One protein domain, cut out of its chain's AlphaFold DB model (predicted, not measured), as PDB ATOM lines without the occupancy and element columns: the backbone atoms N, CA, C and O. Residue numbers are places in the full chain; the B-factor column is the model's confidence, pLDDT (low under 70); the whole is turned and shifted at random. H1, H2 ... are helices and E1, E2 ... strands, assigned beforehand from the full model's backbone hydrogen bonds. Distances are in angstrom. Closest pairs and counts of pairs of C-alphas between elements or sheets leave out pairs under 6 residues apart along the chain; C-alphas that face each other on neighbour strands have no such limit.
ATOM      1  N   LEU A  39     134.591  72.398  89.261       95.31
ATOM      2  CA  LEU A  39     133.450  73.294  89.424       95.31
ATOM      3  C   LEU A  39     132.225  72.556  89.972       95.31
ATOM      4  O   LEU A  39     131.564  73.070  90.866       95.31
ATOM      5  N   TRP A  40     131.961  71.331  89.509       95.88
ATOM      6  CA  TRP A  40     130.835  70.514  89.980       95.88
ATOM      7  C   TRP A  40     130.905  70.158  91.470       95.88
ATOM      8  O   TRP A  40     129.871  69.909  92.087       95.88
ATOM      9  N   LEU A  41     132.101  70.134  92.069       96.19
ATOM     10  CA  LEU A  41     132.260  69.871  93.499       96.19
ATOM     11  C   LEU A  41     131.857  71.097  94.326       96.19
ATOM     12  O   LEU A  41     131.238  70.955  95.385       96.19
ATOM     13  N   MET A  42     132.197  72.285  93.826       95.56
ATOM     14  CA  MET A  42     131.931  73.557  94.500       95.56
ATOM     15  C   MET A  42     130.542  74.113  94.202       95.56
ATOM     16  O   MET A  42     129.950  74.729  95.076       95.56
ATOM     17  N   ASN A  43     129.990  73.841  93.018       95.75
ATOM     18  CA  ASN A  43     128.688  74.316  92.549       95.75
ATOM     19  C   ASN A  43     127.831  73.141  92.055       95.75
ATOM     20  O   ASN A  43     127.455  73.048  90.886       95.75
ATOM     21  N   GLN A  44     127.518  72.221  92.963       95.31
ATOM     22  CA  GLN A  44     126.700  71.044  92.667       95.31
ATOM     23  C   GLN A  44     125.266  71.411  92.232       95.31
ATOM     24  O   GLN A  44     124.672  70.712  91.415       95.31
ATOM     25  N   GLY A  45     124.726  72.529  92.726       93.12
ATOM     26  CA  GLY A  45     123.388  73.022  92.388       93.12
ATOM     27  C   GLY A  45     123.227  73.494  90.938       93.12
ATOM     28  O   GLY A  45     122.096  73.614  90.474       93.12
ATOM     29  N   ASP A  46     124.329  73.722  90.216       92.94
ATOM     30  CA  ASP A  46     124.304  74.129  88.803       92.94
ATOM     31  C   ASP A  46     124.228  72.921  87.849       92.94
ATOM     32  O   ASP A  46     124.032  73.072  86.638       92.94
ATOM     33  N   ILE A  47     124.367  71.702  88.382       93.88
ATOM     34  CA  ILE A  47     124.287  70.464  87.612       93.88
ATOM     35  C   ILE A  47     122.822  70.212  87.238       93.88
ATOM     36  O   ILE A  47     121.976  69.998  88.100       93.88
ATOM     37  N   ARG A  48     122.511  70.165  85.937       89.56
ATOM     38  CA  ARG A  48     121.123  69.992  85.441       89.56
ATOM     39  C   ARG A  48     120.564  68.569  85.577       89.56
ATOM     40  O   ARG A  48     119.443  68.297  85.154       89.56
ATOM     41  N   CYS A  49     121.357  67.649  86.109       88.25
ATOM     42  CA  CYS A  49     120.941  66.285  86.399       88.25
ATOM     43  C   CYS A  49     119.973  66.249  87.577       88.25
ATOM     44  O   CYS A  49     120.141  66.993  88.543       88.25
ATOM     45  N   ARG A  50     119.009  65.328  87.556       81.94
ATOM     46  CA  ARG A  50     118.220  65.055  88.760       81.94
ATOM     47  C   ARG A  50     119.074  64.251  89.735       81.94
ATOM     48  O   ARG A  50     119.854  63.405  89.305       81.94
ATOM     49  N   LYS A  51     118.897  64.520  91.033       90.75
ATOM     50  CA  LYS A  51     119.476  63.758  92.152       90.75
ATOM     51  C   LYS A  51     120.955  63.427  91.941       90.75
ATOM     52  O   LYS A  51     121.325  62.341  91.490       90.75
ATOM     53  N   THR A  52     121.803  64.397  92.252       96.12
ATOM     54  CA  THR A  52     123.254  64.219  92.252       96.12
ATOM     55  C   THR A  52     123.774  64.225  93.674       96.12
ATOM     56  O   THR A  52     123.257  64.936  94.537       96.12
ATOM     57  N   ALA A  53     124.832  63.468  93.924       97.31
ATOM     58  CA  ALA A  53     125.557  63.543  95.177       97.31
ATOM     59  C   ALA A  53     127.049  63.374  94.946       97.31
ATOM     60  O   ALA A  53     127.487  62.758  93.973       97.31
ATOM     61  N   VAL A  54     127.824  63.909  95.881       98.00
ATOM     62  CA  VAL A  54     129.268  63.740  95.906       98.00
ATOM     63  C   VAL A  54     129.638  62.885  97.104       98.00
ATOM     64  O   VAL A  54     129.152  63.109  98.209       98.00
ATOM     65  N   GLY A  55     130.505  61.908  96.877       97.81
ATOM     66  CA  GLY A  55     131.120  61.128  97.939       97.81
ATOM     67  C   GLY A  55     132.624  61.342  97.975       97.81
ATOM     68  O   GLY A  55     133.256  61.548  96.938       97.81
ATOM     69  N   PHE A  56     133.190  61.277  99.177       97.00
ATOM     70  CA  PHE A  56     134.603  61.528  99.433       97.00
ATOM     71  C   PHE A  56     135.291  60.320 100.066       97.00
ATOM     72  O   PHE A  56     134.738  59.654 100.945       97.00
ATOM     73  N   SER A  57     136.544  60.095  99.695       95.88
ATOM     74  CA  SER A  57     137.442  59.163 100.374       95.88
ATOM     75  C   SER A  57     138.813  59.795 100.540       95.88
ATOM     76  O   SER A  57     139.242  60.576  99.697       95.88
ATOM     77  N   LEU A  58     139.537  59.413 101.590       93.75
ATOM     78  CA  LEU A  58     140.977  59.657 101.642       93.75
ATOM     79  C   LEU A  58     141.653  58.987 100.450       93.75
ATOM     80  O   LEU A  58     141.217  57.915 100.005       93.75
ATOM     81  N   ARG A  59     142.717  59.613  99.950       88.69
ATOM     82  CA  ARG A  59     143.573  58.984  98.951       88.69
ATOM     83  C   ARG A  59     144.267  57.782  99.592       88.69
ATOM     84  O   ARG A  59     144.868  57.897 100.658       88.69
ATOM     85  N   SER A  60     144.175  56.617  98.960       81.75
ATOM     86  CA  SER A  60     144.956  55.451  99.368       81.75
ATOM     87  C   SER A  60     146.369  55.528  98.797       81.75
ATOM     88  O   SER A  60     146.581  56.049  97.707       81.75
ATOM     89  N   TYR A  61     147.335  54.944  99.510       70.19
ATOM     90  CA  TYR A  61     148.719  54.831  99.036       70.19
ATOM     91  C   TYR A  61     148.841  53.960  97.770       70.19
ATOM     92  O   TYR A  61     149.746  54.137  96.962       70.19
ATOM     93  N   TYR A  62     147.908  53.020  97.590       64.25
ATOM     94  CA  TYR A  62     147.778  52.212  96.380       64.25
ATOM     95  C   TYR A  62     146.859  52.913  95.377       64.25
ATOM     96  O   TYR A  62     145.795  53.402  95.765       64.25
ATOM     97  N   GLN A  63     147.268  52.944  94.105       55.03
ATOM     98  CA  GLN A  63     146.539  53.603  93.020       55.03
ATOM     99  C   GLN A  63     145.103  53.041  92.855       55.03
ATOM    100  O   GLN A  63     144.878  51.895  92.469       55.03
ATOM    101  N   ASP A  64     144.142  53.904  93.189       62.53
ATOM    102  CA  ASP A  64     142.962  54.279  92.395       62.53
ATOM    103  C   ASP A  64     141.724  53.372  92.280       62.53
ATOM    104  O   ASP A  64     140.760  53.779  91.637       62.53
ATOM    105  N   THR A  65     141.617  52.232  92.971       77.06
ATOM    106  CA  THR A  65     140.338  51.467  92.981       77.06
ATOM    107  C   THR A  65     139.588  51.495  94.309       77.06
ATOM    108  O   THR A  65     138.375  51.707  94.323       77.06
ATOM    109  N   SER A  66     140.272  51.335  95.443       88.88
ATOM    110  CA  SER A  66     139.605  51.265  96.751       88.88
ATOM    111  C   SER A  66     139.043  52.618  97.195       88.88
ATOM    112  O   SER A  66     137.886  52.685  97.607       88.88
ATOM    113  N   ALA A  67     139.816  53.699  97.047       93.25
ATOM    114  CA  ALA A  67     139.378  55.050  97.398       93.25
ATOM    115  C   ALA A  67     138.200  55.521  96.528       93.25
ATOM    116  O   ALA A  67     137.228  56.065  97.047       93.25
ATOM    117  N   VAL A  68     138.239  55.245  95.220       95.06
ATOM    118  CA  VAL A  68     137.128  55.547  94.302       95.06
ATOM    119  C   VAL A  68     135.888  54.732  94.673       95.06
ATOM    120  O   VAL A  68     134.803  55.290  94.791       95.06
ATOM    121  N   SER A  69     136.037  53.431  94.933       94.75
ATOM    122  CA  SER A  69     134.925  52.557  95.336       94.75
ATOM    123  C   SER A  69     134.277  52.995  96.656       94.75
ATOM    124  O   SER A  69     133.050  52.980  96.779       94.75
ATOM    125  N   LEU A  70     135.082  53.446  97.625       95.56
ATOM    126  CA  LEU A  70     134.584  54.009  98.878       95.56
ATOM    127  C   LEU A  70     133.874  55.350  98.648       95.56
ATOM    128  O   LEU A  70     132.785  55.551  99.179       95.56
ATOM    129  N   ALA A  71     134.441  56.239  97.830       96.88
ATOM    130  CA  ALA A  71     133.798  57.497  97.459       96.88
ATOM    131  C   ALA A  71     132.453  57.259  96.745       96.88
ATOM    132  O   ALA A  71     131.477  57.927  97.070       96.88
ATOM    133  N   ILE A  72     132.348  56.254  95.868       97.75
ATOM    134  CA  ILE A  72     131.075  55.840  95.251       97.75
ATOM    135  C   ILE A  72     130.066  55.402  96.319       97.75
ATOM    136  O   ILE A  72     128.921  55.848  96.298       97.75
ATOM    137  N   ALA A  73     130.472  54.552  97.268       97.25
ATOM    138  CA  ALA A  73     129.582  54.097  98.337       97.25
ATOM    139  C   ALA A  73     129.066  55.270  99.188       97.25
ATOM    140  O   ALA A  73     127.878  55.336  99.496       97.25
ATOM    141  N   ARG A  74     129.932  56.243  99.495       97.94
ATOM    142  CA  ARG A  74     129.549  57.465 100.217       97.94
ATOM    143  C   ARG A  74     128.626  58.368  99.402       97.94
ATOM    144  O   ARG A  74     127.688  58.923  99.960       97.94
ATOM    145  N   ALA A  75     128.841  58.485  98.094       98.00
ATOM    146  CA  ALA A  75     127.938  59.229  97.219       98.00
ATOM    147  C   ALA A  75     126.543  58.576  97.182       98.00
ATOM    148  O   ALA A  75     125.534  59.274  97.235       98.00
ATOM    149  N   ALA A  76     126.480  57.240  97.162       98.19
ATOM    150  CA  ALA A  76     125.225  56.496  97.234       98.19
ATOM    151  C   ALA A  76     124.506  56.696  98.582       98.19
ATOM    152  O   ALA A  76     123.301  56.939  98.588       98.19
ATOM    153  N   GLU A  77     125.226  56.671  99.712       98.00
ATOM    154  CA  GLU A  77     124.663  57.034 101.026       98.00
ATOM    155  C   GLU A  77     124.055  58.441 101.007       98.00
ATOM    156  O   GLU A  77     122.950  58.645 101.512       98.00
ATOM    157  N   GLN A  78     124.744  59.406 100.393       97.81
ATOM    158  CA  GLN A  78     124.235  60.768 100.278       97.81
ATOM    159  C   GLN A  78     122.970  60.836  99.420       97.81
ATOM    160  O   GLN A  78     122.010  61.463  99.853       97.81
ATOM    161  N   LEU A  79     122.904  60.152  98.271       97.31
ATOM    162  CA  LEU A  79     121.673  60.089  97.467       97.31
ATOM    163  C   LEU A  79     120.483  59.564  98.279       97.31
ATOM    164  O   LEU A  79     119.400  60.134  98.201       97.31
ATOM    165  N   VAL A  80     120.685  58.530  99.100       97.75
ATOM    166  CA  VAL A  80     119.624  58.001  99.972       97.75
ATOM    167  C   VAL A  80     119.193  59.038 101.018       97.75
ATOM    168  O   VAL A  80     117.995  59.259 101.205       97.75
ATOM    169  N   LYS A  81     120.143  59.728 101.663       97.19
ATOM    170  CA  LYS A  81     119.839  60.798 102.635       97.19
ATOM    171  C   LYS A  81     119.069  61.965 102.013       97.19
ATOM    172  O   LYS A  81     118.195  62.527 102.672       97.19
ATOM    173  N   GLN A  82     119.371  62.313 100.761       96.38
ATOM    174  CA  GLN A  82     118.657  63.359 100.027       96.38
ATOM    175  C   GLN A  82     117.179  63.005  99.827       96.38
ATOM    176  O   GLN A  82     116.337  63.899  99.844       96.38
ATOM    177  N   GLU A  83     116.832  61.723  99.668       95.88
ATOM    178  CA  GLU A  83     115.430  61.302  99.554       95.88
ATOM    179  C   GLU A  83     114.685  61.457 100.878       95.88
ATOM    180  O   GLU A  83     113.620  62.085 100.920       95.88
ATOM    181  N   ARG A  84     115.252  60.902 101.954       97.06
ATOM    182  CA  ARG A  84     114.695  60.984 103.303       97.06
ATOM    183  C   ARG A  84     115.770  60.726 104.351       97.06
ATOM    184  O   ARG A  84     116.431  59.690 104.330       97.06
ATOM    185  N   VAL A  85     115.846  61.604 105.346       97.75
ATOM    186  CA  VAL A  85     116.665  61.393 106.544       97.75
ATOM    187  C   VAL A  85     115.925  61.875 107.786       97.75
ATOM    188  O   VAL A  85     115.337  62.956 107.798       97.75
ATOM    189  N   SER A  86     115.944  61.064 108.838       97.62
ATOM    190  CA  SER A  86     115.487  61.453 110.169       97.62
ATOM    191  C   SER A  86     116.674  61.975 110.967       97.62
ATOM    192  O   SER A  86     117.706  61.308 111.078       97.62
ATOM    193  N   ILE A  87     116.532  63.188 111.492       96.38
ATOM    194  CA  ILE A  87     117.539  63.858 112.304       96.38
ATOM    195  C   ILE A  87     117.006  63.967 113.719       96.38
ATOM    196  O   ILE A  87     116.001  64.637 113.971       96.38
ATOM    197  N   VAL A  88     117.729  63.332 114.636       95.50
ATOM    198  CA  VAL A  88     117.504  63.443 116.072       95.50
ATOM    199  C   VAL A  88     118.722  64.114 116.687       95.50
ATOM    200  O   VAL A  88     119.841  63.613 116.571       95.50
ATOM    201  N   SER A  89     118.516  65.252 117.343       93.94
ATOM    202  CA  SER A  89     119.579  65.958 118.045       93.94
ATOM    203  C   SER A  89     119.141  66.437 119.417       93.94
ATOM    204  O   SER A  89     118.006  66.868 119.620       93.94
ATOM    205  N   LEU A  90     120.075  66.351 120.358       92.25
ATOM    206  CA  LEU A  90     119.943  66.839 121.712       92.25
ATOM    207  C   LEU A  90     121.178  67.665 122.052       92.25
ATOM    208  O   LEU A  90     122.267  67.107 122.182       92.25
ATOM    209  N   LYS A  91     121.009  68.975 122.215       91.62
ATOM    210  CA  LYS A  91     122.082  69.863 122.668       91.62
ATOM    211  C   LYS A  91     121.730  70.485 124.002       91.62
ATOM    212  O   LYS A  91     120.612  70.962 124.197       91.62
ATOM    213  N   SER A  92     122.690  70.489 124.914       89.81
ATOM    214  CA  SER A  92     122.578  71.184 126.194       89.81
ATOM    215  C   SER A  92     123.570  72.335 126.218       89.81
ATOM    216  O   SER A  92     124.750  72.150 125.924       89.81
ATOM    217  N   PHE A  93     123.086  73.515 126.572       90.31
ATOM    218  CA  PHE A  93     123.853  74.747 126.624       90.31
ATOM    219  C   PHE A  93     123.898  75.265 128.052       90.31
ATOM    220  O   PHE A  93     122.883  75.243 128.755       90.31
ATOM    221  N   TRP A  94     125.045  75.810 128.440       88.25
ATOM    222  CA  TRP A  94     125.199  76.569 129.671       88.25
ATOM    223  C   TRP A  94     125.710  77.960 129.340       88.25
ATOM    224  O   TRP A  94     126.790  78.136 128.784       88.25
ATOM    225  N   THR A  95     124.882  78.954 129.626       88.38
ATOM    226  CA  THR A  95     125.220  80.361 129.455       88.38
ATOM    227  C   THR A  95     125.653  80.913 130.794       88.38
ATOM    228  O   THR A  95     124.920  80.777 131.769       88.38
ATOM    229  N   THR A  96     126.824  81.539 130.825       86.81
ATOM    230  CA  THR A  96     127.379  82.259 131.976       86.81
ATOM    231  C   THR A  96     127.716  83.694 131.562       86.81
ATOM    232  O   THR A  96     127.638  84.050 130.384       86.81
ATOM    233  N   ALA A  97     128.200  84.518 132.494       85.38
ATOM    234  CA  ALA A  97     128.734  85.847 132.173       85.38
ATOM    235  C   ALA A  97     129.909  85.828 131.166       85.38
ATOM    236  O   ALA A  97     130.237  86.867 130.598       85.38
ATOM    237  N   ARG A  98     130.556  84.672 130.947       85.50
ATOM    238  CA  ARG A  98     131.663  84.509 129.985       85.50
ATOM    239  C   ARG A  98     131.206  84.116 128.578       85.50
ATOM    240  O   ARG A  98     132.018  84.172 127.661       85.50
ATOM    241  N   GLY A  99     129.941  83.738 128.405       86.19
ATOM    242  CA  GLY A  99     129.391  83.265 127.136       86.19
ATOM    243  C   GLY A  99     128.588  81.975 127.283       86.19
ATOM    244  O   GLY A  99     128.331  81.502 128.391       86.19
ATOM    245  N   THR A 100     128.176  81.422 126.143       86.31
ATOM    246  CA  THR A 100     127.418  80.170 126.056       86.31
ATOM    247  C   THR A 100     128.330  79.033 125.619       86.31
ATOM    248  O   THR A 100     128.935  79.100 124.552       86.31
ATOM    249  N   GLU A 101     128.384  77.972 126.416       87.94
ATOM    250  CA  GLU A 101     129.116  76.743 126.111       87.94
ATOM    251  C   GLU A 101     128.146  75.584 125.841       87.94
ATOM    252  O   GLU A 101     127.064  75.507 126.429       87.94
ATOM    253  N   VAL A 102     128.532  74.672 124.944       86.88
ATOM    254  CA  VAL A 102     127.804  73.420 124.692       86.88
ATOM    255  C   VAL A 102     128.329  72.366 125.664       86.88
ATOM    256  O   VAL A 102     129.494  71.989 125.593       86.88
ATOM    257  N   MET A 103     127.472  71.895 126.568       86.69
ATOM    258  CA  MET A 103     127.831  70.891 127.576       86.69
ATOM    259  C   MET A 103     127.713  69.462 127.053       86.69
ATOM    260  O   MET A 103     128.491  68.594 127.433       86.69
ATOM    261  N   ASP A 104     126.703  69.215 126.222       87.25
ATOM    262  CA  ASP A 104     126.406  67.899 125.672       87.25
ATOM    263  C   ASP A 104     125.797  68.054 124.279       87.25
ATOM    264  O   ASP A 104     125.055  69.009 124.017       87.25
ATOM    265  N   ASN A 105     126.130  67.127 123.389       89.50
ATOM    266  CA  ASN A 105     125.684  67.117 122.006       89.50
ATOM    267  C   ASN A 105     125.541  65.674 121.517       89.50
ATOM    268  O   ASN A 105     126.525  65.017 121.176       89.50
ATOM    269  N   ALA A 106     124.299  65.210 121.426       91.56
ATOM    270  CA  ALA A 106     123.956  64.004 120.697       91.56
ATOM    271  C   ALA A 106     123.367  64.397 119.341       91.56
ATOM    272  O   ALA A 106     122.449  65.216 119.252       91.56
ATOM    273  N   PHE A 107     123.877  63.790 118.276       92.62
ATOM    274  CA  PHE A 107     123.363  63.970 116.928       92.62
ATOM    275  C   PHE A 107     123.352  62.621 116.219       92.62
ATOM    276  O   PHE A 107     124.386  61.957 116.119       92.62
ATOM    277  N   VAL A 108     122.177  62.219 115.749       95.06
ATOM    278  CA  VAL A 108     121.949  60.936 115.092       95.06
ATOM    279  C   VAL A 108     121.191  61.177 113.794       95.06
ATOM    280  O   VAL A 108     120.103  61.751 113.791       95.06
ATOM    281  N   GLU A 109     121.770  60.691 112.701       95.38
ATOM    282  CA  GLU A 109     121.120  60.584 111.397       95.38
ATOM    283  C   GLU A 109     120.632  59.152 111.204       95.38
ATOM    284  O   GLU A 109     121.399  58.200 111.371       95.38
ATOM    285  N   GLN A 110     119.368  58.997 110.831       97.25
ATOM    286  CA  GLN A 110     118.772  57.707 110.505       97.25
ATOM    287  C   GLN A 110     118.199  57.761 109.092       97.25
ATOM    288  O   GLN A 110     117.415  58.647 108.757       97.25
ATOM    289  N   PHE A 111     118.597  56.807 108.259       97.31
ATOM    290  CA  PHE A 111     118.135  56.655 106.882       97.31
ATOM    291  C   PHE A 111     118.119  55.168 106.515       97.31
ATOM    292  O   PHE A 111     118.707  54.341 107.219       97.31
ATOM    293  N   ASP A 112     117.431  54.818 105.431       96.75
ATOM    294  CA  ASP A 112     117.306  53.428 104.998       96.75
ATOM    295  C   ASP A 112     118.591  52.939 104.316       96.75
ATOM    296  O   ASP A 112     118.815  53.117 103.119       96.75
ATOM    297  N   THR A 113     119.456  52.295 105.092       96.56
ATOM    298  CA  THR A 113     120.728  51.764 104.593       96.56
ATOM    299  C   THR A 113     120.551  50.612 103.599       96.56
ATOM    300  O   THR A 113     121.485  50.325 102.848       96.56
ATOM    301  N   THR A 114     119.372  49.978 103.534       97.62
ATOM    302  CA  THR A 114     119.107  48.860 102.610       97.62
ATOM    303  C   THR A 114     119.035  49.308 101.150       97.62
ATOM    304  O   THR A 114     119.268  48.502 100.249       97.62
ATOM    305  N   LEU A 115     118.799  50.603 100.905       96.81
ATOM    306  CA  LEU A 115     118.762  51.192  99.563       96.81
ATOM    307  C   LEU A 115     120.159  51.478  98.995       96.81
ATOM    308  O   LEU A 115     120.325  51.543  97.776       96.81
ATOM    309  N   VAL A 116     121.175  51.618  99.852       97.19
ATOM    310  CA  VAL A 116     122.530  52.032  99.447       97.19
ATOM    311  C   VAL A 116     123.163  51.078  98.424       97.19
ATOM    312  O   VAL A 116     123.684  51.577  97.425       97.19
ATOM    313  N   PRO A 117     123.121  49.736  98.584       97.31
ATOM    314  CA  PRO A 117     123.675  48.820  97.585       97.31
ATOM    315  C   PRO A 117     122.996  48.945  96.216       97.31
ATOM    316  O   PRO A 117     123.684  49.004  95.202       97.31
ATOM    317  N   ASN A 118     121.666  49.073  96.187       96.50
ATOM    318  CA  ASN A 118     120.909  49.213  94.940       96.50
ATOM    319  C   ASN A 118     121.259  50.524  94.216       96.50
ATOM    320  O   ASN A 118     121.550  50.524  93.020       96.50
ATOM    321  N   ILE A 119     121.316  51.645  94.946       96.00
ATOM    322  CA  ILE A 119     121.753  52.930  94.379       96.00
ATOM    323  C   ILE A 119     123.192  52.835  93.872       96.00
ATOM    324  O   ILE A 119     123.490  53.308  92.783       96.00
ATOM    325  N   ARG A 120     124.087  52.186  94.618       96.06
ATOM    326  CA  ARG A 120     125.484  52.007  94.209       96.06
ATOM    327  C   ARG A 120     125.630  51.222  92.900       96.06
ATOM    328  O   ARG A 120     126.541  51.523  92.135       96.06
ATOM    329  N   GLU A 121     124.788  50.222  92.668       95.19
ATOM    330  CA  GLU A 121     124.823  49.393  91.454       95.19
ATOM    331  C   GLU A 121     124.134  50.058  90.255       95.19
ATOM    332  O   GLU A 121     124.575  49.876  89.120       95.19
ATOM    333  N   SER A 122     123.069  50.828  90.494       94.94
ATOM    334  CA  SER A 122     122.245  51.432  89.435       94.94
ATOM    335  C   SER A 122     122.649  52.857  89.048       94.94
ATOM    336  O   SER A 122     122.389  53.274  87.918       94.94
ATOM    337  N   ALA A 123     123.280  53.614  89.948       95.44
ATOM    338  CA  ALA A 123     123.640  55.004  89.703       95.44
ATOM    339  C   ALA A 123     124.852  55.143  88.768       95.44
ATOM    340  O   ALA A 123     125.807  54.365  88.794       95.44
ATOM    341  N   ALA A 124     124.835  56.194  87.953       95.44
ATOM    342  CA  ALA A 124     125.902  56.506  87.020       95.44
ATOM    343  C   ALA A 124     126.984  57.359  87.694       95.44
ATOM    344  O   ALA A 124     126.714  58.441  88.221       95.44
ATOM    345  N   VAL A 125     128.239  56.909  87.605       95.88
ATOM    346  CA  VAL A 125     129.402  57.754  87.907       95.88
ATOM    347  C   VAL A 125     129.570  58.762  86.773       95.88
ATOM    348  O   VAL A 125     129.836  58.391  85.622       95.88
ATOM    349  N   LEU A 126     129.389  60.041  87.094       96.00
ATOM    350  CA  LEU A 126     129.465  61.133  86.128       96.00
ATOM    351  C   LEU A 126     130.901  61.643  85.965       96.00
ATOM    352  O   LEU A 126     131.355  61.878  84.840       96.00
ATOM    353  N   ASP A 127     131.614  61.798  87.081       96.19
ATOM    354  CA  ASP A 127     133.008  62.231  87.104       96.19
ATOM    355  C   ASP A 127     133.726  61.795  88.384       96.19
ATOM    356  O   ASP A 127     133.096  61.565  89.420       96.19
ATOM    357  N   THR A 128     135.053  61.729  88.306       95.81
ATOM    358  CA  THR A 128     135.930  61.408  89.434       95.81
ATOM    359  C   THR A 128     137.059  62.424  89.484       95.81
ATOM    360  O   THR A 128     137.752  62.639  88.493       95.81
ATOM    361  N   TYR A 129     137.277  63.009  90.656       94.94
ATOM    362  CA  TYR A 129     138.388  63.904  90.931       94.94
ATOM    363  C   TYR A 129     139.330  63.268  91.946       94.94
ATOM    364  O   TYR A 129     138.903  62.820  93.010       94.94
ATOM    365  N   ILE A 130     140.616  63.230  91.612       93.38
ATOM    366  CA  ILE A 130     141.671  62.679  92.461       93.38
ATOM    367  C   ILE A 130     142.670  63.804  92.710       93.38
ATOM    368  O   ILE A 130     143.296  64.301  91.776       93.38
ATOM    369  N   SER A 131     142.786  64.207  93.970       90.62
ATOM    370  CA  SER A 131     143.785  65.165  94.448       90.62
ATOM    371  C   SER A 131     144.856  64.449  95.263       90.62
ATOM    372  O   SER A 131     144.777  63.235  95.474       90.62
ATOM    373  N   ASP A 132     145.830  65.200  95.776       87.88
ATOM    374  CA  ASP A 132     146.849  64.613  96.638       87.88
ATOM    375  C   ASP A 132     146.317  64.122  97.987       87.88
ATOM    376  O   ASP A 132     146.819  63.125  98.504       87.88
ATOM    377  N   ASP A 133     145.251  64.740  98.497       89.31
ATOM    378  CA  ASP A 133     144.717  64.443  99.831       89.31
ATOM    379  C   ASP A 133     143.498  63.513  99.799       89.31
ATOM    380  O   ASP A 133     143.263  62.727 100.723       89.31
ATOM    381  N   PHE A 134     142.677  63.606  98.751       93.81
ATOM    382  CA  PHE A 134     141.397  62.907  98.697       93.81
ATOM    383  C   PHE A 134     140.892  62.640  97.278       93.81
ATOM    384  O   PHE A 134     141.314  63.264  96.303       93.81
ATOM    385  N   VAL A 135     139.933  61.723  97.208       95.44
ATOM    386  CA  VAL A 135     139.145  61.376  96.028       95.44
ATOM    387  C   VAL A 135     137.716  61.870  96.231       95.44
ATOM    388  O   VAL A 135     137.131  61.633  97.290       95.44
ATOM    389  N   ALA A 136     137.147  62.517  95.216       97.00
ATOM    390  CA  ALA A 136     135.732  62.859  95.136       97.00
ATOM    391  C   ALA A 136     135.097  62.189  93.919       97.00
ATOM    392  O   ALA A 136     135.671  62.196  92.830       97.00
ATOM    393  N   VAL A 137     133.898  61.641  94.090       97.44
ATOM    394  CA  VAL A 137     133.128  61.031  93.002       97.44
ATOM    395  C   VAL A 137     131.762  61.687  92.923       97.44
ATOM    396  O   VAL A 137     131.042  61.724  93.922       97.44
ATOM    397  N   LEU A 138     131.416  62.178  91.735       97.56
ATOM    398  CA  LEU A 138     130.089  62.681  91.410       97.56
ATOM    399  C   LEU A 138     129.222  61.533  90.890       97.56
ATOM    400  O   LEU A 138     129.524  60.924  89.859       97.56
ATOM    401  N   LEU A 139     128.128  61.271  91.594       97.00
ATOM    402  CA  LEU A 139     127.171  60.216  91.294       97.00
ATOM    403  C   LEU A 139     125.802  60.828  90.977       97.00
ATOM    404  O   LEU A 139     125.418  61.840  91.568       97.00
ATOM    405  N   SER A 140     125.054  60.210  90.067       96.12
ATOM    406  CA  SER A 140     123.660  60.567  89.792       96.12
ATOM    407  C   SER A 140     122.825  59.328  89.510       96.12
ATOM    408  O   SER A 140     123.325  58.347  88.963       96.12
ATOM    409  N   THR A 141     121.539  59.379  89.857       93.75
ATOM    410  CA  THR A 141     120.578  58.340  89.454       93.75
ATOM    411  C   THR A 141     120.291  58.364  87.952       93.75
ATOM    412  O   THR A 141     119.829  57.367  87.408       93.75
ATOM    413  N   ASP A 142     120.589  59.480  87.282       90.19
ATOM    414  CA  ASP A 142     120.374  59.667  85.853       90.19
ATOM    415  C   ASP A 142     121.721  59.703  85.113       90.19
ATOM    416  O   ASP A 142     122.731  60.208  85.607       90.19
ATOM    417  N   ASN A 143     121.752  59.202  83.878       85.75
ATOM    418  CA  ASN A 143     122.939  59.315  83.033       85.75
ATOM    419  C   ASN A 143     122.910  60.646  82.265       85.75
ATOM    420  O   ASN A 143     122.206  60.786  81.268       85.75
ATOM    421  N   CYS A 144     123.665  61.631  82.745       87.56
ATOM    422  CA  CYS A 144     123.605  63.021  82.281       87.56
ATOM    423  C   CYS A 144     125.005  63.657  82.203       87.56
ATOM    424  O   CYS A 144     125.258  64.758  82.690       87.56
ATOM    425  N   LYS A 145     125.947  62.939  81.584       80.25
ATOM    426  CA  LYS A 145     127.374  63.308  81.547       80.25
ATOM    427  C   LYS A 145     127.681  64.676  80.923       80.25
ATOM    428  O   LYS A 145     128.739  65.226  81.201       80.25
ATOM    429  N   GLU A 146     126.781  65.224  80.111       81.56
ATOM    430  CA  GLU A 146     126.957  66.515  79.425       81.56
ATOM    431  C   GLU A 146     126.383  67.710  80.212       81.56
ATOM    432  O   GLU A 146     126.454  68.851  79.762       81.56
ATOM    433  N   SER A 147     125.816  67.474  81.399       85.75
ATOM    434  CA  SER A 147     125.048  68.479  82.150       85.75
ATOM    435  C   SER A 147     125.864  69.317  83.145       85.75
ATOM    436  O   SER A 147     125.264  70.004  83.976       85.75
ATOM    437  N   PHE A 148     127.201  69.254  83.117       89.94
ATOM    438  CA  PHE A 148     128.073  69.971  84.058       89.94
ATOM    439  C   PHE A 148     129.479  70.236  83.498       89.94
ATOM    440  O   PHE A 148     129.936  69.558  82.578       89.94
ATOM    441  N   SER A 149     130.179  71.217  84.077       90.56
ATOM    442  CA  SER A 149     131.575  71.527  83.741       90.56
ATOM    443  C   SER A 149     132.550  70.753  84.631       90.56
ATOM    444  O   SER A 149     132.366  70.661  85.846       90.56
ATOM    445  N   LYS A 150     133.618  70.239  84.015       92.62
ATOM    446  CA  LYS A 150     134.763  69.599  84.687       92.62
ATOM    447  C   LYS A 150     135.937  70.557  84.905       92.62
ATOM    448  O   LYS A 150     137.012  70.128  85.312       92.62
ATOM    449  N   GLU A 151     135.749  71.837  84.590       94.12
ATOM    450  CA  GLU A 151     136.767  72.865  84.771       94.12
ATOM    451  C   GLU A 151     137.225  72.927  86.228       94.12
ATOM    452  O   GLU A 151     136.413  72.861  87.155       94.12
ATOM    453  N   LEU A 152     138.536  73.046  86.422       94.25
ATOM    454  CA  LEU A 152     139.125  73.236  87.735       94.25
ATOM    455  C   LEU A 152     139.169  74.729  88.054       94.25
ATOM    456  O   LEU A 152     139.757  75.511  87.311       94.25
ATOM    457  N   ILE A 153     138.589  75.108  89.185       93.56
ATOM    458  CA  ILE A 153     138.610  76.471  89.706       93.56
ATOM    459  C   ILE A 153     139.545  76.576  90.904       93.56
ATOM    460  O   ILE A 153     139.593  75.687  91.755       93.56
ATOM    461  N   ASN A 154     140.269  77.688  90.997       91.69
ATOM    462  CA  ASN A 154     141.111  77.986  92.146       91.69
ATOM    463  C   ASN A 154     140.333  78.830  93.169       91.69
ATOM    464  O   ASN A 154     140.098  80.021  92.954       91.69
ATOM    465  N   ILE A 155     139.969  78.212  94.293       88.12
ATOM    466  CA  ILE A 155     139.187  78.852  95.364       88.12
ATOM    467  C   ILE A 155     139.931  80.041  95.977       88.12
ATOM    468  O   ILE A 155     139.316  81.067  96.228       88.12
ATOM    469  N   SER A 156     141.260  79.963  96.110       86.38
ATOM    470  CA  SER A 156     142.070  81.042  96.705       86.38
ATOM    471  C   SER A 156     142.023  82.364  95.926       86.38
ATOM    472  O   SER A 156     142.408  83.407  96.448       86.38
ATOM    473  N   THR A 157     141.565  82.326  94.670       88.44
ATOM    474  CA  THR A 157     141.427  83.510  93.804       88.44
ATOM    475  C   THR A 157     140.013  84.078  93.772       88.44
ATOM    476  O   THR A 157     139.794  85.129  93.172       88.44
ATOM    477  N   GLN A 158     139.050  83.392  94.388       89.31
ATOM    478  CA  GLN A 158     137.658  83.819  94.432       89.31
ATOM    479  C   GLN A 158     137.371  84.552  95.747       89.31
ATOM    480  O   GLN A 158     137.968  84.264  96.783       89.31
ATOM    481  N   SER A 159     136.471  85.531  95.694       92.12
ATOM    482  CA  SER A 159     135.965  86.190  96.894       92.12
ATOM    483  C   SER A 159     135.017  85.268  97.653       92.12
ATOM    484  O   SER A 159     134.390  84.390  97.057       92.12
ATOM    485  N   GLU A 160     134.878  85.512  98.955       94.50
ATOM    486  CA  GLU A 160     133.853  84.862  99.767       94.50
ATOM    487  C   GLU A 160     132.472  85.026  99.106       94.50
ATOM    488  O   GLU A 160     132.106  86.144  98.733       94.50
ATOM    489  N   PRO A 161     131.719  83.934  98.900       95.94
ATOM    490  CA  PRO A 161     130.385  84.021  98.333       95.94
ATOM    491  C   PRO A 161     129.384  84.646  99.305       95.94
ATOM    492  O   PRO A 161     129.328  84.252 100.467       95.94
ATOM    493  N   ASP A 162     128.489  85.492  98.789       97.06
ATOM    494  CA  ASP A 162     127.448  86.160  99.589       97.06
ATOM    495  C   ASP A 162     126.614  85.180 100.428       97.06
ATOM    496  O   ASP A 162     126.264  85.478 101.560       97.06
ATOM    497  N   TRP A 163     126.353  83.965  99.925       97.00
ATOM    498  CA  TRP A 163     125.537  82.970 100.632       97.00
ATOM    499  C   TRP A 163     126.136  82.477 101.956       97.00
ATOM    500  O   TRP A 163     125.418  81.841 102.727       97.00
ATOM    501  N   VAL A 164     127.427  82.727 102.212       96.00
ATOM    502  CA  VAL A 164     128.081  82.396 103.488       96.00
ATOM    503  C   VAL A 164     127.553  83.288 104.615       96.00
ATOM    504  O   VAL A 164     127.356  82.804 105.729       96.00
ATOM    505  N   THR A 165     127.276  84.560 104.322       94.12
ATOM    506  CA  THR A 165     126.779  85.548 105.294       94.12
ATOM    507  C   THR A 165     125.284  85.820 105.120       94.12
ATOM    508  O   THR A 165     124.540  85.821 106.101       94.12
ATOM    509  N   ASP A 166     124.830  85.939 103.875       95.38
ATOM    510  CA  ASP A 166     123.453  86.221 103.484       95.38
ATOM    511  C   ASP A 166     122.801  84.973 102.872       95.38
ATOM    512  O   ASP A 166     122.773  84.760 101.655       95.38
ATOM    513  N   ILE A 167     122.257  84.116 103.744       94.88
ATOM    514  CA  ILE A 167     121.588  82.873 103.333       94.88
ATOM    515  C   ILE A 167     120.437  83.198 102.360       94.88
ATOM    516  O   ILE A 167     119.551  83.989 102.704       94.88
ATOM    517  N   PRO A 168     120.384  82.557 101.172       95.44
ATOM    518  CA  PRO A 168     119.323  82.799 100.204       95.44
ATOM    519  C   PRO A 168     117.928  82.559 100.783       95.44
ATOM    520  O   PRO A 168     117.687  81.582 101.493       95.44
ATOM    521  N   GLN A 169     116.977  83.411 100.407       93.88
ATOM    522  CA  GLN A 169     115.568  83.249 100.757       93.88
ATOM    523  C   GLN A 169     114.741  82.935  99.512       93.88
ATOM    524  O   GLN A 169     114.916  83.529  98.449       93.88
ATOM    525  N   ASN A 170     113.834  81.967  99.635       94.25
ATOM    526  CA  ASN A 170     112.901  81.603  98.577       94.25
ATOM    527  C   ASN A 170     111.582  81.121  99.182       94.25
ATOM    528  O   ASN A 170     111.563  80.507 100.251       94.25
ATOM    529  N   ASP A 171     110.480  81.334  98.470       93.94
ATOM    530  CA  ASP A 171     109.163  80.896  98.931       93.94
ATOM    531  C   ASP A 171     109.003  79.375  98.930       93.94
ATOM    532  O   ASP A 171     108.308  78.854  99.794       93.94
ATOM    533  N   HIS A 172     109.712  78.656  98.059       96.44
ATOM    534  CA  HIS A 172     109.568  77.210  97.861       96.44
ATOM    535  C   HIS A 172     110.590  76.369  98.630       96.44
ATOM    536  O   HIS A 172     110.402  75.163  98.768       96.44
ATOM    537  N   TYR A 173     111.670  76.978  99.123       97.06
ATOM    538  CA  TYR A 173     112.789  76.257  99.729       97.06
ATOM    539  C   TYR A 173     113.205  76.863 101.067       97.06
ATOM    540  O   TYR A 173     113.149  78.077 101.259       97.06
ATOM    541  N   ILE A 174     113.659  76.004 101.973       96.81
ATOM    542  CA  ILE A 174     114.427  76.382 103.162       96.81
ATOM    543  C   ILE A 174     115.896  76.166 102.828       96.81
ATOM    544  O   ILE A 174     116.253  75.091 102.349       96.81
ATOM    545  N   TYR A 175     116.724  77.173 103.076       97.88
ATOM    546  CA  TYR A 175     118.172  77.101 102.915       97.88
ATOM    547  C   TYR A 175     118.836  77.081 104.282       97.88
ATOM    548  O   TYR A 175     118.342  77.701 105.224       97.88
ATOM    549  N   ALA A 176     119.967  76.393 104.379       97.56
ATOM    550  CA  ALA A 176     120.823  76.472 105.547       97.56
ATOM    551  C   ALA A 176     122.290  76.324 105.156       97.56
ATOM    552  O   ALA A 176     122.629  75.645 104.183       97.56
ATOM    553  N   VAL A 177     123.150  76.947 105.953       98.44
ATOM    554  CA  VAL A 177     124.599  76.831 105.828       98.44
ATOM    555  C   VAL A 177     125.119  76.004 106.991       98.44
ATOM    556  O   VAL A 177     124.821  76.282 108.151       98.44
ATOM    557  N   GLY A 178     125.889  74.976 106.665       98.06
ATOM    558  CA  GLY A 178     126.720  74.258 107.616       98.06
ATOM    559  C   GLY A 178     128.167  74.688 107.480       98.06
ATOM    560  O   GLY A 178     128.620  75.030 106.387       98.06
ATOM    561  N   SER A 179     128.902  74.650 108.585       98.12
ATOM    562  CA  SER A 179     130.319  74.990 108.599       98.12
ATOM    563  C   SER A 179     131.114  74.047 109.487       98.12
ATOM    564  O   SER A 179     130.613  73.611 110.523       98.12
ATOM    565  N   ALA A 180     132.367  73.789 109.127       98.12
ATOM    566  CA  ALA A 180     133.312  73.057 109.962       98.12
ATOM    567  C   ALA A 180     134.727  73.633 109.820       98.12
ATOM    568  O   ALA A 180     135.102  74.041 108.718       98.12
ATOM    569  N   PRO A 181     135.532  73.656 110.897       97.50
ATOM    570  CA  PRO A 181     136.939  74.016 110.782       97.50
ATOM    571  C   PRO A 181     137.687  72.984 109.930       97.50
ATOM    572  O   PRO A 181     137.261  71.837 109.779       97.50
ATOM    573  N   GLU A 182     138.833  73.383 109.393       95.31
ATOM    574  CA  GLU A 182     139.742  72.484 108.701       95.31
ATOM    575  C   GLU A 182     140.351  71.498 109.702       95.31
ATOM    576  O   GLU A 182     141.163  71.840 110.562       95.31
ATOM    577  N   TYR A 183     139.946  70.243 109.572       95.25
ATOM    578  CA  TYR A 183     140.590  69.120 110.227       95.25
ATOM    579  C   TYR A 183     141.798  68.642 109.425       95.25
ATOM    580  O   TYR A 183     141.978  68.985 108.258       95.25
ATOM    581  N   TYR A 184     142.580  67.749 110.038       93.38
ATOM    582  CA  TYR A 184     143.716  67.094 109.382       93.38
ATOM    583  C   TYR A 184     143.338  66.481 108.022       93.38
ATOM    584  O   TYR A 184     144.098  66.562 107.063       93.38
ATOM    585  N   TYR A 185     142.133  65.911 107.924       93.25
ATOM    586  CA  TYR A 185     141.582  65.407 106.674       93.25
ATOM    587  C   TYR A 185     140.503  66.349 106.129       93.25
ATOM    588  O   TYR A 185     139.465  66.572 106.761       93.25
ATOM    589  N   LYS A 186     140.692  66.834 104.897       92.56
ATOM    590  CA  LYS A 186     139.702  67.676 104.198       92.56
ATOM    591  C   LYS A 186     138.348  66.992 104.050       92.56
ATOM    592  O   LYS A 186     137.319  67.638 104.195       92.56
ATOM    593  N   THR A 187     138.346  65.679 103.825       95.50
ATOM    594  CA  THR A 187     137.113  64.885 103.742       95.50
ATOM    595  C   THR A 187     136.310  64.954 105.038       95.50
ATOM    596  O   THR A 187     135.101  65.138 104.981       95.50
ATOM    597  N   SER A 188     136.964  64.888 106.202       96.56
ATOM    598  CA  SER A 188     136.302  65.057 107.500       96.56
ATOM    599  C   SER A 188     135.691  66.448 107.652       96.56
ATOM    600  O   SER A 188     134.587  66.565 108.170       96.56
ATOM    601  N   SER A 189     136.379  67.485 107.168       97.06
ATOM    602  CA  SER A 189     135.891  68.871 107.231       97.06
ATOM    603  C   SER A 189     134.648  69.057 106.355       97.06
ATOM    604  O   SER A 189     133.647  69.605 106.800       97.06
ATOM    605  N   LEU A 190     134.678  68.521 105.131       96.50
ATOM    606  CA  LEU A 190     133.541  68.535 104.207       96.50
ATOM    607  C   LEU A 190     132.338  67.765 104.765       96.50
ATOM    608  O   LEU A 190     131.228  68.289 104.749       96.50
ATOM    609  N   TYR A 191     132.551  66.555 105.295       96.69
ATOM    610  CA  TYR A 191     131.469  65.760 105.879       96.69
ATOM    611  C   TYR A 191     130.852  66.420 107.109       96.69
ATOM    612  O   TYR A 191     129.631  66.395 107.258       96.69
ATOM    613  N   GLU A 192     131.663  67.018 107.984       97.62
ATOM    614  CA  GLU A 192     131.125  67.723 109.144       97.62
ATOM    615  C   GLU A 192     130.374  68.987 108.714       97.62
ATOM    616  O   GLU A 192     129.283  69.225 109.218       97.62
ATOM    617  N   ALA A 193     130.870  69.750 107.734       98.38
ATOM    618  CA  ALA A 193     130.149  70.912 107.211       98.38
ATOM    619  C   ALA A 193     128.809  70.515 106.561       98.38
ATOM    620  O   ALA A 193     127.793  71.156 106.820       98.38
ATOM    621  N   GLU A 194     128.766  69.422 105.787       98.06
ATOM    622  CA  GLU A 194     127.514  68.865 105.252       98.06
ATOM    623  C   GLU A 194     126.557  68.470 106.382       98.06
ATOM    624  O   GLU A 194     125.402  68.894 106.393       98.06
ATOM    625  N   LYS A 195     127.041  67.727 107.377       97.12
ATOM    626  CA  LYS A 195     126.264  67.322 108.554       97.12
ATOM    627  C   LYS A 195     125.701  68.519 109.328       97.12
ATOM    628  O   LYS A 195     124.534  68.505 109.719       97.12
ATOM    629  N   GLN A 196     126.489  69.580 109.515       97.56
ATOM    630  CA  GLN A 196     126.012  70.818 110.136       97.56
ATOM    631  C   GLN A 196     124.940  71.510 109.279       97.56
ATOM    632  O   GLN A 196     124.001  72.073 109.838       97.56
ATOM    633  N   ALA A 197     125.008  71.415 107.946       98.12
ATOM    634  CA  ALA A 197     123.978  71.960 107.060       98.12
ATOM    635  C   ALA A 197     122.654  71.187 107.204       98.12
ATOM    636  O   ALA A 197     121.590  71.796 107.321       98.12
ATOM    637  N   TYR A 198     122.715  69.853 107.284       97.56
ATOM    638  CA  TYR A 198     121.558  68.999 107.585       97.56
ATOM    639  C   TYR A 198     120.947  69.325 108.954       97.56
ATOM    640  O   TYR A 198     119.731  69.493 109.072       97.56
ATOM    641  N   TYR A 199     121.778  69.472 109.986       96.25
ATOM    642  CA  TYR A 199     121.324  69.905 111.306       96.25
ATOM    643  C   TYR A 199     120.650  71.286 111.257       96.25
ATOM    644  O   TYR A 199     119.580  71.461 111.834       96.25
ATOM    645  N   ALA A 200     121.230  72.256 110.547       96.31
ATOM    646  CA  ALA A 200     120.679  73.603 110.445       96.31
ATOM    647  C   ALA A 200     119.337  73.630 109.683       96.31
ATOM    648  O   ALA A 200     118.413  74.343 110.091       96.31
ATOM    649  N   LEU A 201     119.170  72.799 108.645       96.81
ATOM    650  CA  LEU A 201     117.867  72.571 108.002       96.81
ATOM    651  C   LEU A 201     116.851  71.984 108.992       96.81
ATOM    652  O   LEU A 201     115.707  72.439 109.056       96.81
ATOM    653  N   ALA A 202     117.267  71.006 109.798       96.06
ATOM    654  CA  ALA A 202     116.409  70.385 110.801       96.06
ATOM    655  C   ALA A 202     115.974  71.350 111.910       96.06
ATOM    656  O   ALA A 202     114.786  71.403 112.243       96.06
ATOM    657  N   ALA A 203     116.905  72.154 112.424       93.44
ATOM    658  CA  ALA A 203     116.624  73.198 113.404       93.44
ATOM    659  C   ALA A 203     115.643  74.241 112.845       93.44
ATOM    660  O   ALA A 203     114.695  74.625 113.528       93.44
ATOM    661  N   SER A 204     115.812  74.624 111.573       92.38
ATOM    662  CA  SER A 204     114.912  75.557 110.878       92.38
ATOM    663  C   SER A 204     113.497  75.000 110.699       92.38
ATOM    664  O   SER A 204     112.537  75.766 110.669       92.38
ATOM    665  N   LYS A 205     113.346  73.671 110.587       90.19
ATOM    666  CA  LYS A 205     112.036  73.017 110.464       90.19
ATOM    667  C   LYS A 205     111.304  72.945 111.804       90.19
ATOM    668  O   LYS A 205     110.119  73.265 111.854       90.19
ATOM    669  N   ASN A 206     111.964  72.470 112.865       84.69
ATOM    670  CA  ASN A 206     111.341  72.338 114.187       84.69
ATOM    671  C   ASN A 206     112.376  72.116 115.306       84.69
ATOM    672  O   ASN A 206     112.658  70.975 115.685       84.69
ATOM    673  N   ALA A 207     112.903  73.201 115.874       81.00
ATOM    674  CA  ALA A 207     113.682  73.157 117.108       81.00
ATOM    675  C   ALA A 207     112.785  73.401 118.331       81.00
ATOM    676  O   ALA A 207     112.155  74.454 118.462       81.00
ATOM    677  N   LYS A 208     112.743  72.441 119.263       79.06
ATOM    678  CA  LYS A 208     112.094  72.637 120.567       79.06
ATOM    679  C   LYS A 208     113.130  73.110 121.576       79.06
ATOM    680  O   LYS A 208     114.008  72.350 121.977       79.06
ATOM    681  N   LEU A 209     112.986  74.352 122.027       79.44
ATOM    682  CA  LEU A 209     113.828  74.939 123.066       79.44
ATOM    683  C   LEU A 209     113.156  74.791 124.435       79.44
ATOM    684  O   LEU A 209     112.017  75.214 124.632       79.44
ATOM    685  N   LYS A 210     113.868  74.195 125.391       77.12
ATOM    686  CA  LYS A 210     113.455  74.075 126.794       77.12
ATOM    687  C   LYS A 210     114.473  74.799 127.673       77.12
ATOM    688  O   LYS A 210     115.651  74.456 127.668       77.12
ATOM    689  N   SER A 211     114.020  75.781 128.449       71.88
ATOM    690  CA  SER A 211     114.819  76.371 129.529       71.88
ATOM    691  C   SER A 211     114.735  75.459 130.752       71.88
ATOM    692  O   SER A 211     113.632  75.173 131.215       71.88
ATOM    693  N   LEU A 212     115.874  74.985 131.257       74.50
ATOM    694  CA  LEU A 212     115.935  74.082 132.414       74.50
ATOM    695  C   LEU A 212     116.097  74.846 133.728       74.50
ATOM    696  O   LEU A 212     115.488  74.479 134.729       74.50
ATOM    697  N   GLN A 213     116.875  75.927 133.724       70.88
ATOM    698  CA  GLN A 213     117.073  76.769 134.897       70.88
ATOM    699  C   GLN A 213     117.459  78.178 134.459       70.88
ATOM    700  O   GLN A 213     118.357  78.346 133.635       70.88
ATOM    701  N   LYS A 214     116.783  79.177 135.027       67.25
ATOM    702  CA  LYS A 214     117.102  80.595 134.871       67.25
ATOM    703  C   LYS A 214     117.218  81.187 136.267       67.25
ATOM    704  O   LYS A 214     116.230  81.207 136.998       67.25
ATOM    705  N   SER A 215     118.418  81.601 136.665       67.56
ATOM    706  CA  SER A 215     118.583  82.350 137.911       67.56
ATOM    707  C   SER A 215     118.246  83.819 137.659       67.56
ATOM    708  O   SER A 215     118.721  84.408 136.693       67.56
ATOM    709  N   GLU A 216     117.411  84.428 138.503       62.47
ATOM    710  CA  GLU A 216     117.107  85.867 138.408       62.47
ATOM    711  C   GLU A 216     118.223  86.741 139.002       62.47
ATOM    712  O   GLU A 216     118.300  87.933 138.720       62.47
ATOM    713  N   THR A 217     119.105  86.148 139.813       63.41
ATOM    714  CA  THR A 217     120.165  86.853 140.555       63.41
ATOM    715  C   THR A 217     121.559  86.679 139.956       63.41
ATOM    716  O   THR A 217     122.447  87.475 140.251       63.41
ATOM    717  N   ILE A 218     121.766  85.670 139.107       62.91
ATOM    718  CA  ILE A 218     123.043  85.381 138.442       62.91
ATOM    719  C   ILE A 218     122.752  85.191 136.952       62.91
ATOM    720  O   ILE A 218     121.753  84.568 136.604       62.91
ATOM    721  N   VAL A 219     123.619  85.706 136.072       69.44
ATOM    722  CA  VAL A 219     123.542  85.505 134.611       69.44
ATOM    723  C   VAL A 219     123.975  84.073 134.271       69.44
ATOM    724  O   VAL A 219     125.002  83.849 133.635       69.44
ATOM    725  N   GLU A 220     123.220  83.103 134.774       78.81
ATOM    726  CA  GLU A 220     123.388  81.686 134.499       78.81
ATOM    727  C   GLU A 220     122.076  81.098 133.993       78.81
ATOM    728  O   GLU A 220     121.022  81.207 134.632       78.81
ATOM    729  N   GLU A 221     122.153  80.470 132.826       83.69
ATOM    730  CA  GLU A 221     121.013  79.833 132.187       83.69
ATOM    731  C   GLU A 221     121.424  78.499 131.576       83.69
ATOM    732  O   GLU A 221     122.394  78.420 130.818       83.69
ATOM    733  N   GLN A 222     120.663  77.452 131.880       84.62
ATOM    734  CA  GLN A 222     120.790  76.160 131.215       84.62
ATOM    735  C   GLN A 222     119.636  75.973 130.240       84.62
ATOM    736  O   GLN A 222     118.462  76.021 130.625       84.62
ATOM    737  N   ARG A 223     119.968  75.735 128.971       86.50
ATOM    738  CA  ARG A 223     118.995  75.501 127.898       86.50
ATOM    739  C   ARG A 223     119.232  74.140 127.277       86.50
ATOM    740  O   ARG A 223     120.368  73.693 127.151       86.50
ATOM    741  N   LYS A 224     118.156  73.503 126.839       88.12
ATOM    742  CA  LYS A 224     118.190  72.252 126.098       88.12
ATOM    743  C   LYS A 224     117.439  72.428 124.791       88.12
ATOM    744  O   LYS A 224     116.291  72.872 124.787       88.12
ATOM    745  N   GLU A 225     118.093  72.083 123.700       89.25
ATOM    746  CA  GLU A 225     117.511  72.037 122.371       89.25
ATOM    747  C   GLU A 225     117.297  70.581 121.979       89.25
ATOM    748  O   GLU A 225     118.198  69.746 122.085       89.25
ATOM    749  N   GLU A 226     116.078  70.284 121.554       92.31
ATOM    750  CA  GLU A 226     115.663  68.965 121.110       92.31
ATOM    751  C   GLU A 226     115.098  69.081 119.694       92.31
ATOM    752  O   GLU A 226     114.145  69.825 119.443       92.31
ATOM    753  N   ILE A 227     115.698  68.334 118.772       93.62
ATOM    754  CA  ILE A 227     115.297  68.254 117.370       93.62
ATOM    755  C   ILE A 227     114.972  66.796 117.077       93.62
ATOM    756  O   ILE A 227     115.745  65.898 117.400       93.62
ATOM    757  N   SER A 228     113.813  66.566 116.473       95.31
ATOM    758  CA  SER A 228     113.395  65.261 115.968       95.31
ATOM    759  C   SER A 228     112.505  65.509 114.761       95.31
ATOM    760  O   SER A 228     111.326  65.849 114.903       95.31
ATOM    761  N   VAL A 229     113.111  65.474 113.575       96.00
ATOM    762  CA  VAL A 229     112.447  65.832 112.317       96.00
ATOM    763  C   VAL A 229     112.889  64.929 111.185       96.00
ATOM    764  O   VAL A 229     114.029  64.476 111.136       96.00
ATOM    765  N   GLU A 230     111.994  64.738 110.224       96.81
ATOM    766  CA  GLU A 230     112.326  64.125 108.945       96.81
ATOM    767  C   GLU A 230     112.516  65.211 107.886       96.81
ATOM    768  O   GLU A 230     111.658  66.090 107.709       96.81
ATOM    769  N   LEU A 231     113.651  65.153 107.194       97.31
ATOM    770  CA  LEU A 231     113.963  65.975 106.033       97.31
ATOM    771  C   LEU A 231     113.756  65.157 104.760       97.31
ATOM    772  O   LEU A 231     114.026  63.956 104.739       97.31
ATOM    773  N   TYR A 232     113.294  65.823 103.705       97.06
ATOM    774  CA  TYR A 232     113.026  65.219 102.404       97.06
ATOM    775  C   TYR A 232     113.532  66.134 101.302       97.06
ATOM    776  O   TYR A 232     113.386  67.353 101.406       97.06
ATOM    777  N   GLY A 233     114.070  65.549 100.236       96.38
ATOM    778  CA  GLY A 233     114.561  66.298  99.080       96.38
ATOM    779  C   GLY A 233     115.673  67.280  99.442       96.38
ATOM    780  O   GLY A 233     115.684  68.394  98.922       96.38
ATOM    781  N   VAL A 234     116.557  66.912 100.375       97.56
ATOM    782  CA  VAL A 234     117.699  67.766 100.722       97.56
ATOM    783  C   VAL A 234     118.664  67.787  99.543       97.56
ATOM    784  O   VAL A 234     118.962  66.750  98.968       97.56
ATOM    785  N   GLU A 235     119.175  68.958  99.186       97.12
ATOM    786  CA  GLU A 235     120.144  69.129  98.106       97.12
ATOM    787  C   GLU A 235     121.336  69.938  98.609       97.12
ATOM    788  O   GLU A 235     121.164  71.018  99.177       97.12
ATOM    789  N   ILE A 236     122.551  69.439  98.362       98.00
ATOM    790  CA  ILE A 236     123.770  70.228  98.545       98.00
ATOM    791  C   ILE A 236     123.996  71.048  97.280       98.00
ATOM    792  O   ILE A 236     124.140  70.493  96.191       98.00
ATOM    793  N   LEU A 237     124.019  72.370  97.422       97.56
ATOM    794  CA  LEU A 237     124.093  73.289  96.290       97.56
ATOM    795  C   LEU A 237     125.506  73.779  96.053       97.56
ATOM    796  O   LEU A 237     125.989  73.758  94.924       97.56
ATOM    797  N   LYS A 238     126.147  74.272  97.112       97.69
ATOM    798  CA  LYS A 238     127.438  74.941  97.008       97.69
ATOM    799  C   LYS A 238     128.341  74.568  98.164       97.69
ATOM    800  O   LYS A 238     127.870  74.285  99.265       97.69
ATOM    801  N   ARG A 239     129.639  74.576  97.896       97.62
ATOM    802  CA  ARG A 239     130.699  74.398  98.883       97.62
ATOM    803  C   ARG A 239     131.693  75.536  98.729       97.62
ATOM    804  O   ARG A 239     131.955  75.992  97.617       97.62
ATOM    805  N   TRP A 240     132.238  75.986  99.845       96.94
ATOM    806  CA  TRP A 240     133.257  77.023  99.882       96.94
ATOM    807  C   TRP A 240     134.296  76.687 100.943       96.94
ATOM    808  O   TRP A 240     133.968  76.101 101.975       96.94
ATOM    809  N   ARG A 241     135.555  77.041 100.687       95.06
ATOM    810  CA  ARG A 241     136.643  76.912 101.655       95.06
ATOM    811  C   ARG A 241     137.258  78.283 101.857       95.06
ATOM    812  O   ARG A 241     137.809  78.852 100.921       95.06
ATOM    813  N   ASP A 242     137.195  78.769 103.084       94.62
ATOM    814  CA  ASP A 242     137.938  79.946 103.499       94.62
ATOM    815  C   ASP A 242     139.380  79.535 103.828       94.62
ATOM    816  O   ASP A 242     139.655  78.865 104.827       94.62
ATOM    817  N   ASP A 243     140.316  79.921 102.960       90.69
ATOM    818  CA  ASP A 243     141.743  79.635 103.123       90.69
ATOM    819  C   ASP A 243     142.410  80.441 104.245       90.69
ATOM    820  O   ASP A 243     143.483  80.034 104.711       90.69
ATOM    821  N   LYS A 244     141.816  81.561 104.667       91.69
ATOM    822  CA  LYS A 244     142.338  82.440 105.716       91.69
ATOM    823  C   LYS A 244     141.904  81.946 107.089       91.69
ATOM    824  O   LYS A 244     142.755  81.735 107.949       91.69
ATOM    825  N   GLU A 245     140.608  81.714 107.260       93.12
ATOM    826  CA  GLU A 245     140.026  81.276 108.536       93.12
ATOM    827  C   GLU A 245     140.060  79.750 108.705       93.12
ATOM    828  O   GLU A 245     139.800  79.237 109.792       93.12
ATOM    829  N   LYS A 246     140.428  79.014 107.647       94.31
ATOM    830  CA  LYS A 246     140.485  77.546 107.629       94.31
ATOM    831  C   LYS A 246     139.133  76.927 107.977       94.31
ATOM    832  O   LYS A 246     139.046  76.047 108.828       94.31
ATOM    833  N   VAL A 247     138.078  77.376 107.300       96.25
ATOM    834  CA  VAL A 247     136.702  76.894 107.499       96.25
ATOM    835  C   VAL A 247     136.118  76.405 106.177       96.25
ATOM    836  O   VAL A 247     136.293  77.026 105.130       96.25
ATOM    837  N   PHE A 248     135.418  75.277 106.220       97.44
ATOM    838  CA  PHE A 248     134.604  74.766 105.125       97.44
ATOM    839  C   PHE A 248     133.149  75.139 105.361       97.44
ATOM    840  O   PHE A 248     132.625  74.891 106.444       97.44
ATOM    841  N   TYR A 249     132.500  75.667 104.331       98.25
ATOM    842  CA  TYR A 249     131.087  76.016 104.319       98.25
ATOM    843  C   TYR A 249     130.349  75.185 103.276       98.25
ATOM    844  O   TYR A 249     130.859  74.933 102.180       98.25
ATOM    845  N   VAL A 250     129.128  74.784 103.605       98.62
ATOM    846  CA  VAL A 250     128.240  74.027 102.727       98.62
ATOM    847  C   VAL A 250     126.861  74.662 102.755       98.62
ATOM    848  O   VAL A 250     126.244  74.759 103.812       98.62
ATOM    849  N   LEU A 251     126.361  75.043 101.583       98.62
ATOM    850  CA  LEU A 251     124.987  75.487 101.395       98.62
ATOM    851  C   LEU A 251     124.113  74.298 101.004       98.62
ATOM    852  O   LEU A 251     124.328  73.677  99.957       98.62
ATOM    853  N   ALA A 252     123.093  74.039 101.810       98.38
ATOM    854  CA  ALA A 252     122.063  73.054 101.531       98.38
ATOM    855  C   ALA A 252     120.689  73.721 101.409       98.38
ATOM    856  O   ALA A 252     120.449  74.802 101.958       98.38
ATOM    857  N   ARG A 253     119.767  73.057 100.712       97.50
ATOM    858  CA  ARG A 253     118.348  73.420 100.709       97.50
ATOM    859  C   ARG A 253     117.447  72.204 100.822       97.50
ATOM    860  O   ARG A 253     117.868  71.093 100.522       97.50
ATOM    861  N   MET A 254     116.188  72.438 101.165       97.06
ATOM    862  CA  MET A 254     115.105  71.465 101.023       97.06
ATOM    863  C   MET A 254     113.798  72.172 100.630       97.06
ATOM    864  O   MET A 254     113.640  73.355 100.951       97.06
ATOM    865  N   PRO A 255     112.846  71.498  99.966       96.56
ATOM    866  CA  PRO A 255     111.517  72.049  99.720       96.56
ATOM    867  C   PRO A 255     110.775  72.382 101.022       96.56
ATOM    868  O   PRO A 255     110.874  71.649 102.011       96.56
ATOM    869  N   LYS A 256     109.989  73.463 101.018       93.31
ATOM    870  CA  LYS A 256     108.972  73.697 102.054       93.31
ATOM    871  C   LYS A 256     107.824  72.706 101.845       93.31
ATOM    872  O   LYS A 256     107.404  72.487 100.710       93.31
TER     873      LYS A 256
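AT A GLANCE: This is residues 39 to 256 of the 257 residues of an uncharacterized protein of Ignavibacteria bacterium CG22_combo_CG10-13_8_21_14_all_37_15 (UniProt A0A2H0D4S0). A long four-stranded sheet, E3 E2 E9 E8, makes an arm at one end; the rest is a body of two smaller three-stranded sheets, E1 E5 E4 with helix H2 packed on it and E7 E11 E10 with helix H4 packed on it. H4, near the middle, also packs on the long sheet. The printed part has 218 residues with named elements in the order H1 E1 H2 E2 E3 H3 E4 E5 E6 E7 H4 E8 E9 E10 E11, four helices and eleven strands. The three sheets are antiparallel and the class is mixed; the whole is compact, radius of gyration of the C-alphas 18.8 A, with spans of 63 by 38 by 38 A.

HOW THE PARTS SIT: Start at the twisted sheet of E3, residues 99 to 110, E2, 84 to 96, E9, 221 to 232, and E8, 207 to 214, in that order. Hairpin E2 and E3 has N 90 and O 106 at 2.9 A, hairpin E8 and E9 has N 224 and O 210 at 2.8 A, and between E2 and E9 find N 89 and O 227 at 2.8 A. E3 bends by 55 degrees at residue 103. H4, residues 186 to 206, is on this sheet at a height of 10.7 A, across the strands, at 80 degrees to E2 on the local plane; its closest C-alphas to E9 are Ala 202 and Val 229, 6.2 A. H4 is also on the sheet E7, 173 to 181, E11, 247 to 255, E10, 235 to 242, with closest C-alphas Gly 178 and Ala 197, 3.6 A. There N 176 and O 252 are 2.9 A apart, as are N 240 and O 249 in hairpin E10 and E11. H2, residues 66 to 83, is on the sheet E1, 52 to 58, E5, 134 to 140, E4, 124 to 130, at a height of 4.8 A over the sheet, its closest C-alphas to E1 being Gly 55 and Ala 75, 3.8 A; H4 is on this sheet too, at a height of 13.2 A. Look for N 55 and O 137 at 3.0 A, and N 138 and O 127 at 2.9 A in hairpin E4 and E5. H3, residues 113 to 122, touches residues 72 to 80 of H2 at a steep tilt of 64 degrees, closest C-alphas Ala 76 and Arg 120, 5.4 A. H1, residues 39 to 42, stands at the level of the sheet E7 E11 E10, C-alphas Met 42 and Arg 239 being closest at 4.6 A. E6, residues 152 to 154, pairs with no named strand; its closest C-alphas to H1 are Leu 152 and Leu 39, 5.9 A. Every O i to N i+4 pair is within hydrogen-bond range in H2 and H4, and 4 of 6 in H3; H1 is too short for one.

IN THESE COORDINATES: Find C-alpha 84 at (114.695, 60.984, 103.303); E2 runs 37.9 A to C-alpha 96 at (127.379, 82.259, 131.976). E9 measures 34.1 A, E3 32.3 A, H4 30.4 A and H2 26.3 A. E11 ends at C-alpha 255, (111.517, 72.049, 99.720).

THE WHOLE: The farthest C-alphas, Glu 146 and Thr 217, are 64.8 A apart. The printed part has no cut; the long links are E5 to E6 and E6 to E7. Mean pLDDT of the printed part is 92.0, with residues 62 to 64 and 214 to 219 under 70.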